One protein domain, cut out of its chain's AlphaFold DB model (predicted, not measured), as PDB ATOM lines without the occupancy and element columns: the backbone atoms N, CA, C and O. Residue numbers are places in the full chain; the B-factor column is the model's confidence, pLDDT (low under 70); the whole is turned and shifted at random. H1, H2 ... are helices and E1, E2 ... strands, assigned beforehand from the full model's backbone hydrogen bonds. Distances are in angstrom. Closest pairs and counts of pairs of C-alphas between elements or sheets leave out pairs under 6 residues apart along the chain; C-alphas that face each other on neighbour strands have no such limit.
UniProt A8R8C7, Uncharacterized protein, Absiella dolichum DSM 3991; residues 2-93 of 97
ATOM      1  N   LEU A   2     129.884 156.502 152.058       87.81
ATOM      2  CA  LEU A   2     130.997 157.466 151.939       87.81
ATOM      3  C   LEU A   2     131.659 157.842 153.280       87.81
ATOM      4  O   LEU A   2     132.877 157.801 153.395       87.81
ATOM      5  N   ILE A   3     130.863 158.110 154.320       92.38
ATOM      6  CA  ILE A   3     131.370 158.453 155.664       92.38
ATOM      7  C   ILE A   3     132.236 157.327 156.254       92.38
ATOM      8  O   ILE A   3     133.302 157.592 156.797       92.38
ATOM      9  N   LEU A   4     131.819 156.067 156.090       92.88
ATOM     10  CA  LEU A   4     132.574 154.906 156.575       92.88
ATOM     11  C   LEU A   4     133.934 154.789 155.866       92.88
ATOM     12  O   LEU A   4     134.948 154.532 156.507       92.88
ATOM     13  N   VAL A   5     133.960 155.023 154.550       93.50
ATOM     14  CA  VAL A   5     135.191 155.005 153.744       93.50
ATOM     15  C   VAL A   5     136.151 156.109 154.191       93.50
ATOM     16  O   VAL A   5     137.340 155.851 154.358       93.50
ATOM     17  N   ILE A   6     135.643 157.316 154.448       94.19
ATOM     18  CA  ILE A   6     136.459 158.436 154.938       94.19
ATOM     19  C   ILE A   6     137.072 158.100 156.301       94.19
ATOM     20  O   ILE A   6     138.267 158.311 156.493       94.19
ATOM     21  N   ILE A   7     136.291 157.529 157.224       94.50
ATOM     22  CA  ILE A   7     136.792 157.123 158.545       94.50
ATOM     23  C   ILE A   7     137.934 156.111 158.397       94.50
ATOM     24  O   ILE A   7     138.995 156.316 158.981       94.50
ATOM     25  N   LEU A   8     137.767 155.075 157.567       93.06
ATOM     26  CA  LEU A   8     138.811 154.070 157.331       93.06
ATOM     27  C   LEU A   8     140.108 154.688 156.786       93.06
ATOM     28  O   LEU A   8     141.196 154.338 157.247       93.06
ATOM     29  N   ILE A   9     140.003 155.633 155.845       94.50
ATOM     30  CA  ILE A   9     141.163 156.338 155.281       94.50
ATOM     31  C   ILE A   9     141.869 157.164 156.362       94.50
ATOM     32  O   ILE A   9     143.085 157.057 156.518       94.50
ATOM     33  N   VAL A  10     141.121 157.951 157.139       94.94
ATOM     34  CA  VAL A  10     141.685 158.786 158.211       94.94
ATOM     35  C   VAL A  10     142.383 157.922 159.261       94.94
ATOM     36  O   VAL A  10     143.500 158.236 159.667       94.94
ATOM     37  N   THR A  11     141.778 156.802 159.664       93.75
ATOM     38  CA  THR A  11     142.386 155.874 160.623       93.75
ATOM     39  C   THR A  11     143.680 155.262 160.080       93.75
ATOM     40  O   THR A  11     144.679 155.216 160.798       93.75
ATOM     41  N   ALA A  12     143.714 154.845 158.811       90.88
ATOM     42  CA  ALA A  12     144.926 154.313 158.190       90.88
ATOM     43  C   ALA A  12     146.060 155.355 158.137       90.88
ATOM     44  O   ALA A  12     147.204 155.050 158.483       90.88
ATOM     45  N   ILE A  13     145.736 156.600 157.770       91.44
ATOM     46  CA  ILE A  13     146.691 157.719 157.769       91.44
ATOM     47  C   ILE A  13     147.200 157.996 159.186       91.44
ATOM     48  O   ILE A  13     148.395 158.213 159.377       91.44
ATOM     49  N   TYR A  14     146.326 157.939 160.191       89.44
ATOM     50  CA  TYR A  14     146.708 158.145 161.584       89.44
ATOM     51  C   TYR A  14     147.690 157.074 162.087       89.44
ATOM     52  O   TYR A  14     148.705 157.409 162.701       89.44
ATOM     53  N   PHE A  15     147.463 155.796 161.770       85.75
ATOM     54  CA  PHE A  15     148.412 154.729 162.107       85.75
ATOM     55  C   PHE A  15     149.766 154.903 161.410       85.75
ATOM     56  O   PHE A  15     150.811 154.701 162.035       85.75
ATOM     57  N   LEU A  16     149.771 155.321 160.140       84.00
ATOM     58  CA  LEU A  16     151.005 155.674 159.438       84.00
ATOM     59  C   LEU A  16     151.720 156.835 160.135       84.00
ATOM     60  O   LEU A  16     152.919 156.744 160.397       84.00
ATOM     61  N   TYR A  17     150.994 157.888 160.506       85.31
ATOM     62  CA  TYR A  17     151.555 159.024 161.230       85.31
ATOM     63  C   TYR A  17     152.217 158.595 162.544       85.31
ATOM     64  O   TYR A  17     153.365 158.959 162.793       85.31
ATOM     65  N   LEU A  18     151.550 157.770 163.358       80.56
ATOM     66  CA  LEU A  18     152.116 157.274 164.615       80.56
ATOM     67  C   LEU A  18     153.416 156.488 164.404       80.56
ATOM     68  O   LEU A  18     154.373 156.678 165.157       80.56
ATOM     69  N   LYS A  19     153.470 155.655 163.358       77.31
ATOM     70  CA  LYS A  19     154.660 154.874 163.007       77.31
ATOM     71  C   LYS A  19     155.829 155.761 162.566       77.31
ATOM     72  O   LYS A  19     156.959 155.532 162.984       77.31
ATOM     73  N   TYR A  20     155.571 156.778 161.742       77.44
ATOM     74  CA  TYR A  20     156.618 157.648 161.186       77.44
ATOM     75  C   TYR A  20     156.947 158.873 162.047       77.44
ATOM     76  O   TYR A  20     157.969 159.518 161.816       77.44
ATOM     77  N   ARG A  21     156.156 159.166 163.086       80.88
ATOM     78  CA  ARG A  21     156.421 160.241 164.054       80.88
ATOM     79  C   ARG A  21     157.836 160.174 164.625       80.88
ATOM     80  O   ARG A  21     158.436 161.217 164.859       80.88
ATOM     81  N   VAL A  22     158.389 158.971 164.807       77.19
ATOM     82  CA  VAL A  22     159.758 158.771 165.312       77.19
ATOM     83  C   VAL A  22     160.806 159.461 164.440       77.19
ATOM     84  O   VAL A  22     161.759 160.015 164.971       77.19
ATOM     85  N   VAL A  23     160.608 159.506 163.124       75.19
ATOM     86  CA  VAL A  23     161.522 160.194 162.201       75.19
ATOM     87  C   VAL A  23     161.450 161.718 162.373       75.19
ATOM     88  O   VAL A  23     162.416 162.430 162.114       75.19
ATOM     89  N   VAL A  24     160.311 162.237 162.837       74.81
ATOM     90  CA  VAL A  24     160.073 163.679 163.005       74.81
ATOM     91  C   VAL A  24     160.505 164.169 164.388       74.81
ATOM     92  O   VAL A  24     161.101 165.235 164.497       74.81
ATOM     93  N   THR A  25     160.208 163.407 165.443       78.75
ATOM     94  CA  THR A  25     160.423 163.826 166.840       78.75
ATOM     95  C   THR A  25     161.538 163.069 167.554       78.75
ATOM     96  O   THR A  25     161.837 163.388 168.699       78.75
ATOM     97  N   GLY A  26     162.091 162.021 166.943       80.12
ATOM     98  CA  GLY A  26     163.146 161.207 167.539       80.12
ATOM     99  C   GLY A  26     164.492 161.923 167.575       80.12
ATOM    100  O   GLY A  26     164.777 162.815 166.773       80.12
ATOM    101  N   GLU A  27     165.343 161.494 168.498       83.50
ATOM    102  CA  GLU A  27     166.720 161.965 168.580       83.50
ATOM    103  C   GLU A  27     167.517 161.427 167.394       83.50
ATOM    104  O   GLU A  27     167.545 160.221 167.139       83.50
ATOM    105  N   LYS A  28     168.190 162.324 166.671       86.62
ATOM    106  CA  LYS A  28     169.087 161.945 165.579       86.62
ATOM    107  C   LYS A  28     170.393 161.417 166.165       86.62
ATOM    108  O   LYS A  28     171.127 162.158 166.812       86.62
ATOM    109  N   CYS A  29     170.716 160.164 165.879       82.31
ATOM    110  CA  CYS A  29     171.977 159.535 166.246       82.31
ATOM    111  C   CYS A  29     172.725 159.120 164.977       82.31
ATOM    112  O   CYS A  29     172.141 158.530 164.072       82.31
ATOM    113  N   LYS A  30     174.026 159.409 164.907       85.88
ATOM    114  CA  LYS A  30     174.907 158.856 163.875       85.88
ATOM    115  C   LYS A  30     175.815 157.836 164.522       85.88
ATOM    116  O   LYS A  30     176.510 158.176 165.473       85.88
ATOM    117  N   ASP A  31     175.795 156.613 164.016       86.38
ATOM    118  CA  ASP A  31     176.679 155.567 164.513       86.38
ATOM    119  C   ASP A  31     176.962 154.518 163.435       86.38
ATOM    120  O   ASP A  31     176.308 154.477 162.385       86.38
ATOM    121  N   LYS A  32     177.956 153.670 163.697       86.88
ATOM    122  CA  LYS A  32     178.363 152.588 162.808       86.88
ATOM    123  C   LYS A  32     177.480 151.367 162.984       86.88
ATOM    124  O   LYS A  32     177.235 150.879 164.090       86.88
ATOM    125  N   VAL A  33     177.084 150.806 161.850       86.38
ATOM    126  CA  VAL A  33     176.457 149.487 161.789       86.38
ATOM    127  C   VAL A  33     177.497 148.433 162.173       86.38
ATOM    128  O   VAL A  33     178.482 148.237 161.461       86.38
ATOM    129  N   ILE A  34     177.270 147.728 163.281       88.56
ATOM    130  CA  ILE A  34     178.187 146.697 163.794       88.56
ATOM    131  C   ILE A  34     177.857 145.291 163.286       88.56
ATOM    132  O   ILE A  34     178.681 144.387 163.399       88.56
ATOM    133  N   GLY A  35     176.660 145.079 162.741       86.50
ATOM    134  CA  GLY A  35     176.260 143.774 162.229       86.50
ATOM    135  C   GLY A  35     174.808 143.721 161.781       86.50
ATOM    136  O   GLY A  35     174.149 144.751 161.648       86.50
ATOM    137  N   LEU A  36     174.324 142.501 161.557       87.25
ATOM    138  CA  LEU A  36     172.963 142.211 161.109       87.25
ATOM    139  C   LEU A  36     172.298 141.210 162.058       87.25
ATOM    140  O   LEU A  36     172.921 140.229 162.463       87.25
ATOM    141  N   ALA A  37     171.035 141.452 162.394       85.69
ATOM    142  CA  ALA A  37     170.161 140.537 163.115       85.69
ATOM    143  C   ALA A  37     169.103 139.991 162.154       85.69
ATOM    144  O   ALA A  37     168.476 140.759 161.432       85.69
ATOM    145  N   SER A  38     168.866 138.681 162.164       84.56
ATOM    146  CA  SER A  38     167.743 138.096 161.431       84.56
ATOM    147  C   SER A  38     166.491 138.148 162.307       84.56
ATOM    148  O   SER A  38     166.457 137.542 163.377       84.56
ATOM    149  N   LEU A  39     165.482 138.893 161.866       83.44
ATOM    150  CA  LEU A  39     164.194 139.065 162.529       83.44
ATOM    151  C   LEU A  39     163.081 138.491 161.658       83.44
ATOM    152  O   LEU A  39     163.158 138.512 160.431       83.44
ATOM    153  N   ASN A  40     162.001 138.022 162.274       83.75
ATOM    154  CA  ASN A  40     160.814 137.643 161.515       83.75
ATOM    155  C   ASN A  40     160.179 138.901 160.906       83.75
ATOM    156  O   ASN A  40     160.009 139.920 161.573       83.75
ATOM    157  N   ALA A  41     159.833 138.833 159.624       78.19
ATOM    158  CA  ALA A  41     159.266 139.951 158.881       78.19
ATOM    159  C   ALA A  41     157.761 140.150 159.151       78.19
ATOM    160  O   ALA A  41     157.186 141.130 158.688       78.19
ATOM    161  N   GLY A  42     157.137 139.244 159.915       82.19
ATOM    162  CA  GLY A  42     155.723 139.319 160.301       82.19
ATOM    163  C   GLY A  42     154.750 138.770 159.256       82.19
ATOM    164  O   GLY A  42     153.544 138.903 159.432       82.19
ATOM    165  N   TYR A  43     155.250 138.147 158.186       79.88
ATOM    166  CA  TYR A  43     154.435 137.513 157.150       79.88
ATOM    167  C   TYR A  43     155.055 136.194 156.671       79.88
ATOM    168  O   TYR A  43     156.228 135.899 156.919       79.88
ATOM    169  N   VAL A  44     154.236 135.383 156.002       84.69
ATOM    170  CA  VAL A  44     154.544 134.010 155.588       84.69
ATOM    171  C   VAL A  44     154.342 133.898 154.078       84.69
ATOM    172  O   VAL A  44     153.338 134.380 153.560       84.69
ATOM    173  N   ILE A  45     155.275 133.257 153.374       84.06
ATOM    174  CA  ILE A  45     155.153 132.940 151.944       84.06
ATOM    175  C   ILE A  45     155.269 131.425 151.794       84.06
ATOM    176  O   ILE A  45     156.246 130.833 152.244       84.06
ATOM    177  N   GLY A  46     154.257 130.785 151.198       85.38
ATOM    178  CA  GLY A  46     154.260 129.333 150.967       85.38
ATOM    179  C   GLY A  46     154.375 128.492 152.246       85.38
ATOM    180  O   GLY A  46     155.002 127.442 152.230       85.38
ATOM    181  N   GLY A  47     153.837 128.978 153.371       88.50
ATOM    182  CA  GLY A  47     153.942 128.313 154.677       88.50
ATOM    183  C   GLY A  47     155.250 128.578 155.436       88.50
ATOM    184  O   GLY A  47     155.377 128.160 156.584       88.50
ATOM    185  N   VAL A  48     156.199 129.318 154.853       84.00
ATOM    186  CA  VAL A  48     157.478 129.652 155.495       84.00
ATOM    187  C   VAL A  48     157.479 131.101 155.979       84.00
ATOM    188  O   VAL A  48     157.219 132.032 155.213       84.00
ATOM    189  N   ALA A  49     157.775 131.303 157.267       87.00
ATOM    190  CA  ALA A  49     157.915 132.634 157.848       87.00
ATOM    191  C   ALA A  49     159.102 133.367 157.213       87.00
ATOM    192  O   ALA A  49     160.243 132.898 157.258       87.00
ATOM    193  N   VAL A  50     158.832 134.533 156.630       83.94
ATOM    194  CA  VAL A  50     159.869 135.322 155.974       83.94
ATOM    195  C   VAL A  50     160.720 135.995 157.036       83.94
ATOM    196  O   VAL A  50     160.209 136.624 157.964       83.94
ATOM    197  N   LYS A  51     162.037 135.870 156.892       86.94
ATOM    198  CA  LYS A  51     163.011 136.562 157.732       86.94
ATOM    199  C   LYS A  51     163.511 137.808 157.011       86.94
ATOM    200  O   LYS A  51     163.863 137.750 155.834       86.94
ATOM    201  N   LYS A  52     163.555 138.925 157.727       86.62
ATOM    202  CA  LYS A  52     164.248 140.151 157.331       86.62
ATOM    203  C   LYS A  52     165.555 140.248 158.104       86.62
ATOM    204  O   LYS A  52     165.645 139.785 159.237       86.62
ATOM    205  N   ASN A  53     166.560 140.862 157.510       86.69
ATOM    206  CA  ASN A  53     167.767 141.242 158.225       86.69
ATOM    207  C   ASN A  53     167.614 142.700 158.655       86.69
ATOM    208  O   ASN A  53     167.088 143.500 157.896       86.69
ATOM    209  N   ALA A  54     167.981 143.018 159.889       86.69
ATOM    210  CA  ALA A  54     167.966 144.363 160.447       86.69
ATOM    211  C   ALA A  54     169.376 144.734 160.897       86.69
ATOM    212  O   ALA A  54     170.124 143.882 161.384       86.69
ATOM    213  N   TYR A  55     169.746 146.002 160.776       87.25
ATOM    214  CA  TYR A  55     171.044 146.478 161.225       87.25
ATOM    215  C   TYR A  55     171.114 146.518 162.747       87.25
ATOM    216  O   TYR A  55     170.199 146.988 163.421       87.25
ATOM    217  N   ILE A  56     172.237 146.046 163.281       88.44
ATOM    218  CA  ILE A  56     172.585 146.191 164.688       88.44
ATOM    219  C   ILE A  56     173.524 147.382 164.812       88.44
ATOM    220  O   ILE A  56     174.560 147.447 164.147       88.44
ATOM    221  N   LEU A  57     173.173 148.296 165.704       87.81
ATOM    222  CA  LEU A  57     173.918 149.511 166.005       87.81
ATOM    223  C   LEU A  57     174.363 149.477 167.458       87.81
ATOM    224  O   LEU A  57     173.659 148.941 168.318       87.81
ATOM    225  N   LYS A  58     175.527 150.050 167.750       85.81
ATOM    226  CA  LYS A  58     176.014 150.192 169.122       85.81
ATOM    227  C   LYS A  58     176.126 151.669 169.465       85.81
ATOM    228  O   LYS A  58     177.197 152.237 169.338       85.81
ATOM    229  N   ILE A  59     175.024 152.238 169.946       81.94
ATOM    230  CA  ILE A  59     174.983 153.626 170.406       81.94
ATOM    231  C   ILE A  59     175.394 153.645 171.881       81.94
ATOM    232  O   ILE A  59     174.660 153.188 172.767       81.94
ATOM    233  N   GLY A  60     176.616 154.113 172.141       81.56
ATOM    234  CA  GLY A  60     177.241 154.072 173.465       81.56
ATOM    235  C   GLY A  60     177.453 152.636 173.970       81.56
ATOM    236  O   GLY A  60     178.115 151.819 173.328       81.56
ATOM    237  N   HIS A  61     176.884 152.300 175.133       82.50
ATOM    238  CA  HIS A  61     176.979 150.956 175.729       82.50
ATOM    239  C   HIS A  61     175.791 150.037 175.398       82.50
ATOM    240  O   HIS A  61     175.786 148.872 175.797       82.50
ATOM    241  N   LYS A  62     174.782 150.529 174.667       85.50
ATOM    242  CA  LYS A  62     173.561 149.777 174.346       85.50
ATOM    243  C   LYS A  62     173.542 149.372 172.871       85.50
ATOM    244  O   LYS A  62     173.985 150.114 171.998       85.50
ATOM    245  N   LYS A  63     173.018 148.174 172.600       87.69
ATOM    246  CA  LYS A  63     172.769 147.683 171.238       87.69
ATOM    247  C   LYS A  63     171.334 147.992 170.832       87.69
ATOM    248  O   LYS A  63     170.413 147.676 171.588       87.69
ATOM    249  N   TYR A  64     171.180 148.549 169.641       87.25
ATOM    250  CA  TYR A  64     169.908 148.893 169.019       87.25
ATOM    251  C   TYR A  64     169.738 148.126 167.708       87.25
ATOM    252  O   TYR A  64     170.725 147.685 167.115       87.25
ATOM    253  N   GLN A  65     168.493 147.948 167.280       87.31
ATOM    254  CA  GLN A  65     168.132 147.255 166.045       87.31
ATOM    255  C   GLN A  65     167.277 148.163 165.173       87.31
ATOM    256  O   GLN A  65     166.409 148.866 165.685       87.31
ATOM    257  N   THR A  66     167.496 148.152 163.862       85.44
ATOM    258  CA  THR A  66     166.658 148.946 162.962       85.44
ATOM    259  C   THR A  66     165.272 148.330 162.800       85.44
ATOM    260  O   THR A  66     165.123 147.124 162.601       85.44
ATOM    261  N   ALA A  67     164.239 149.170 162.836       77.75
ATOM    262  CA  ALA A  67     162.868 148.748 162.557       77.75
ATOM    263  C   ALA A  67     162.706 148.292 161.094       77.75
ATOM    264  O   ALA A  67     161.951 147.358 160.785       77.75
ATOM    265  N   TYR A  68     163.449 148.926 160.186       75.50
ATOM    266  CA  TYR A  68     163.541 148.539 158.785       75.50
ATOM    267  C   TYR A  68     164.699 147.572 158.542       75.50
ATOM    268  O   TYR A  68     165.634 147.463 159.335       75.50
ATOM    269  N   GLY A  69     164.606 146.847 157.436       73.00
ATOM    270  CA  GLY A  69     165.551 145.801 157.103       73.00
ATOM    271  C   GLY A  69     165.284 145.204 155.729       73.00
ATOM    272  O   GLY A  69     164.165 145.306 155.218       73.00
ATOM    273  N   CYS A  70     166.293 144.587 155.127       73.44
ATOM    274  CA  CYS A  70     166.189 143.950 153.821       73.44
ATOM    275  C   CYS A  70     166.108 142.424 153.937       73.44
ATOM    276  O   CYS A  70     166.726 141.793 154.793       73.44
ATOM    277  N   ILE A  71     165.388 141.796 153.010       73.81
ATOM    278  CA  ILE A  71     165.394 140.333 152.854       73.81
ATOM    279  C   ILE A  71     166.744 139.883 152.262       73.81
ATOM    280  O   ILE A  71     167.277 138.827 152.604       73.81
ATOM    281  N   PHE A  72     167.352 140.727 151.421       73.25
ATOM    282  CA  PHE A  72     168.619 140.449 150.753       73.25
ATOM    283  C   PHE A  72     169.816 140.796 151.642       73.25
ATOM    284  O   PHE A  72     170.267 141.940 151.719       73.25
ATOM    285  N   SER A  73     170.387 139.771 152.267       69.62
ATOM    286  CA  SER A  73     171.559 139.904 153.141       69.62
ATOM    287  C   SER A  73     172.810 140.441 152.429       69.62
ATOM    288  O   SER A  73     173.642 141.094 153.055       69.62
ATOM    289  N   SER A  74     172.965 140.198 151.124       71.81
ATOM    290  CA  SER A  74     174.126 140.638 150.337       71.81
ATOM    291  C   SER A  74     174.231 142.161 150.214       71.81
ATOM    292  O   SER A  74     175.337 142.702 150.237       71.81
ATOM    293  N   LEU A  75     173.092 142.851 150.116       72.25
ATOM    294  CA  LEU A  75     173.022 144.309 150.018       72.25
ATOM    295  C   LEU A  75     173.339 144.971 151.359       72.25
ATOM    296  O   LEU A  75     174.130 145.911 151.405       72.25
ATOM    297  N   GLU A  76     172.793 144.447 152.456       73.75
ATOM    298  CA  GLU A  76     173.011 145.033 153.780       73.75
ATOM    299  C   GLU A  76     174.414 144.780 154.331       73.75
ATOM    300  O   GLU A  76     174.981 145.646 154.995       73.75
ATOM    301  N   LYS A  77     175.039 143.639 154.004       77.94
ATOM    302  CA  LYS A  77     176.426 143.356 154.413       77.94
ATOM    303  C   LYS A  77     177.417 144.424 153.940       77.94
ATOM    304  O   LYS A  77     178.395 144.682 154.631       77.94
ATOM    305  N   ARG A  78     177.145 145.092 152.811       79.94
ATOM    306  CA  ARG A  78     177.976 146.193 152.282       79.94
ATOM    307  C   ARG A  78     177.918 147.469 153.124       79.94
ATOM    308  O   ARG A  78     178.743 148.361 152.933       79.94
ATOM    309  N   ASN A  79     176.925 147.583 154.000       77.94
ATOM    310  CA  ASN A  79     176.730 148.741 154.863       77.94
ATOM    311  C   ASN A  79     177.259 148.518 156.285       77.94
ATOM    312  O   ASN A  79     177.300 149.465 157.066       77.94
ATOM    313  N   ILE A  80     177.721 147.307 156.609       82.44
ATOM    314  CA  ILE A  80     178.419 147.030 157.868       82.44
ATOM    315  C   ILE A  80     179.707 147.865 157.912       82.44
ATOM    316  O   ILE A  80     180.473 147.897 156.951       82.44
ATOM    317  N   GLY A  81     179.929 148.566 159.024       80.94
ATOM    318  CA  GLY A  81     181.065 149.468 159.227       80.94
ATOM    319  C   GLY A  81     180.859 150.896 158.713       80.94
ATOM    320  O   GLY A  81     181.664 151.768 159.046       80.94
ATOM    321  N   LYS A  82     179.783 151.168 157.959       85.06
ATOM    322  CA  LYS A  82     179.427 152.535 157.560       85.06
ATOM    323  C   LYS A  82     178.683 153.248 158.678       85.06
ATOM    324  O   LYS A  82     177.899 152.640 159.409       85.06
ATOM    325  N   GLU A  83     178.919 154.549 158.770       84.19
ATOM    326  CA  GLU A  83     178.111 155.437 159.595       84.19
ATOM    327  C   GLU A  83     176.818 155.771 158.866       84.19
ATOM    328  O   GLU A  83     176.816 156.136 157.689       84.19
ATOM    329  N   MET A  84     175.712 155.641 159.583       82.62
ATOM    330  CA  MET A  84     174.386 155.974 159.092       82.62
ATOM    331  C   MET A  84     173.668 156.824 160.137       82.62
ATOM    332  O   MET A  84     173.978 156.773 161.329       82.62
ATOM    333  N   LEU A  85     172.747 157.660 159.664       84.88
ATOM    334  CA  LEU A  85     171.899 158.473 160.521       84.88
ATOM    335  C   LEU A  85     170.639 157.679 160.857       84.88
ATOM    336  O   LEU A  85     169.970 157.182 159.956       84.88
ATOM    337  N   PHE A  86     170.330 157.612 162.143       84.81
ATOM    338  CA  PHE A  86     169.173 156.925 162.690       84.81
ATOM    339  C   PHE A  86     168.411 157.835 163.644       84.81
ATOM    340  O   PHE A  86     168.950 158.809 164.174       84.81
ATOM    341  N   PHE A  87     167.162 157.479 163.889       86.38
ATOM    342  CA  PHE A  87     166.257 158.141 164.804       86.38
ATOM    343  C   PHE A  87     165.952 157.206 165.966       86.38
ATOM    344  O   PHE A  87     165.373 156.129 165.796       86.38
ATOM    345  N   LYS A  88     166.349 157.621 167.164       84.19
ATOM    346  CA  LYS A  88     166.055 156.918 168.409       84.19
ATOM    347  C   LYS A  88     164.815 157.530 169.051       84.19
ATOM    348  O   LYS A  88     164.655 158.747 169.106       84.19
ATOM    349  N   ASN A  89     163.955 156.677 169.593       81.19
ATOM    350  CA  ASN A  89     162.877 157.093 170.479       81.19
ATOM    351  C   ASN A  89     162.791 156.117 171.653       81.19
ATOM    352  O   ASN A  89     162.688 154.908 171.456       81.19
ATOM    353  N   GLU A  90     162.840 156.642 172.874       75.75
ATOM    354  CA  GLU A  90     162.843 155.830 174.094       75.75
ATOM    355  C   GLU A  90     161.558 155.014 174.268       75.75
ATOM    356  O   GLU A  90     161.608 153.906 174.803       75.75
ATOM    357  N   GLY A  91     160.432 155.491 173.723       77.81
ATOM    358  CA  GLY A  91     159.162 154.763 173.723       77.81
ATOM    359  C   GLY A  91     159.182 153.461 172.912       77.81
ATOM    360  O   GLY A  91     158.345 152.596 173.145       77.81
ATOM    361  N   TYR A  92     160.150 153.292 172.004       75.12
ATOM    362  CA  TYR A  92     160.339 152.082 171.188       75.12
ATOM    363  C   TYR A  92     161.475 151.184 171.717       75.12
ATOM    364  O   TYR A  92     161.889 150.214 171.078       75.12
ATOM    365  N   GLY A  93     161.998 151.481 172.912       82.56
ATOM    366  CA  GLY A  93     162.992 150.658 173.591       82.56
ATOM    367  C   GLY A  93     164.331 150.593 172.850       82.56
ATOM    368  O   GLY A  93     165.130 151.527 172.916       82.56
TER     369      GLY A  93
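Overview. This is residues 2 to 93 of the 97 residues of an uncharacterized protein of Absiella dolichum DSM 3991 (UniProt A8R8C7). A long helix, H1, sticks out with residues 2 to 20 from a strongly twisted four-strand sheet, curled like part of a barrel, which short H2 grazes. The 92 printed residues run H1 E1 E2 E3 H2 E4, mixed helices and strands, the sheet E3 E2 E1 E4 all antiparallel. The whole is loose, radius of gyration of the C-alphas 16.4 A, spanning 51 by 38 by 20 A.

Along the chain. H1, residues 2 to 25, 33.6 A, begins at C-alpha 2 (130.997, 157.466, 151.939). E1, residues 27 to 45, 35.4 A, bends by 110 degrees at residue 30. E2 is residues 48 to 59, 33.2 A; E3 62 to 70; H2 73 to 77; E4 83 to 88, ending at C-alpha 88 (166.055, 156.918, 168.409).

Arrangement. H1 only grazes the sheet; its closest C-alphas to E4 are Val 23 and Phe 87, 5.8 A. E1 pairs with E4 (N 29 and O 86, 2.8 A). E1, E2 and E3 form a meander of successive antiparallel neighbours, two hairpins (N 37 and O 54, 2.8 A; N 64 and O 57, 2.8 A). H1 has 17 of 20 O i to N i+4 pairs within hydrogen-bond range.

Size, cuts and confidence. The farthest C-alphas, Leu 2 and His 61, are 52.2 A apart. The printed part has no cut; residue 73 is under 70 in pLDDT.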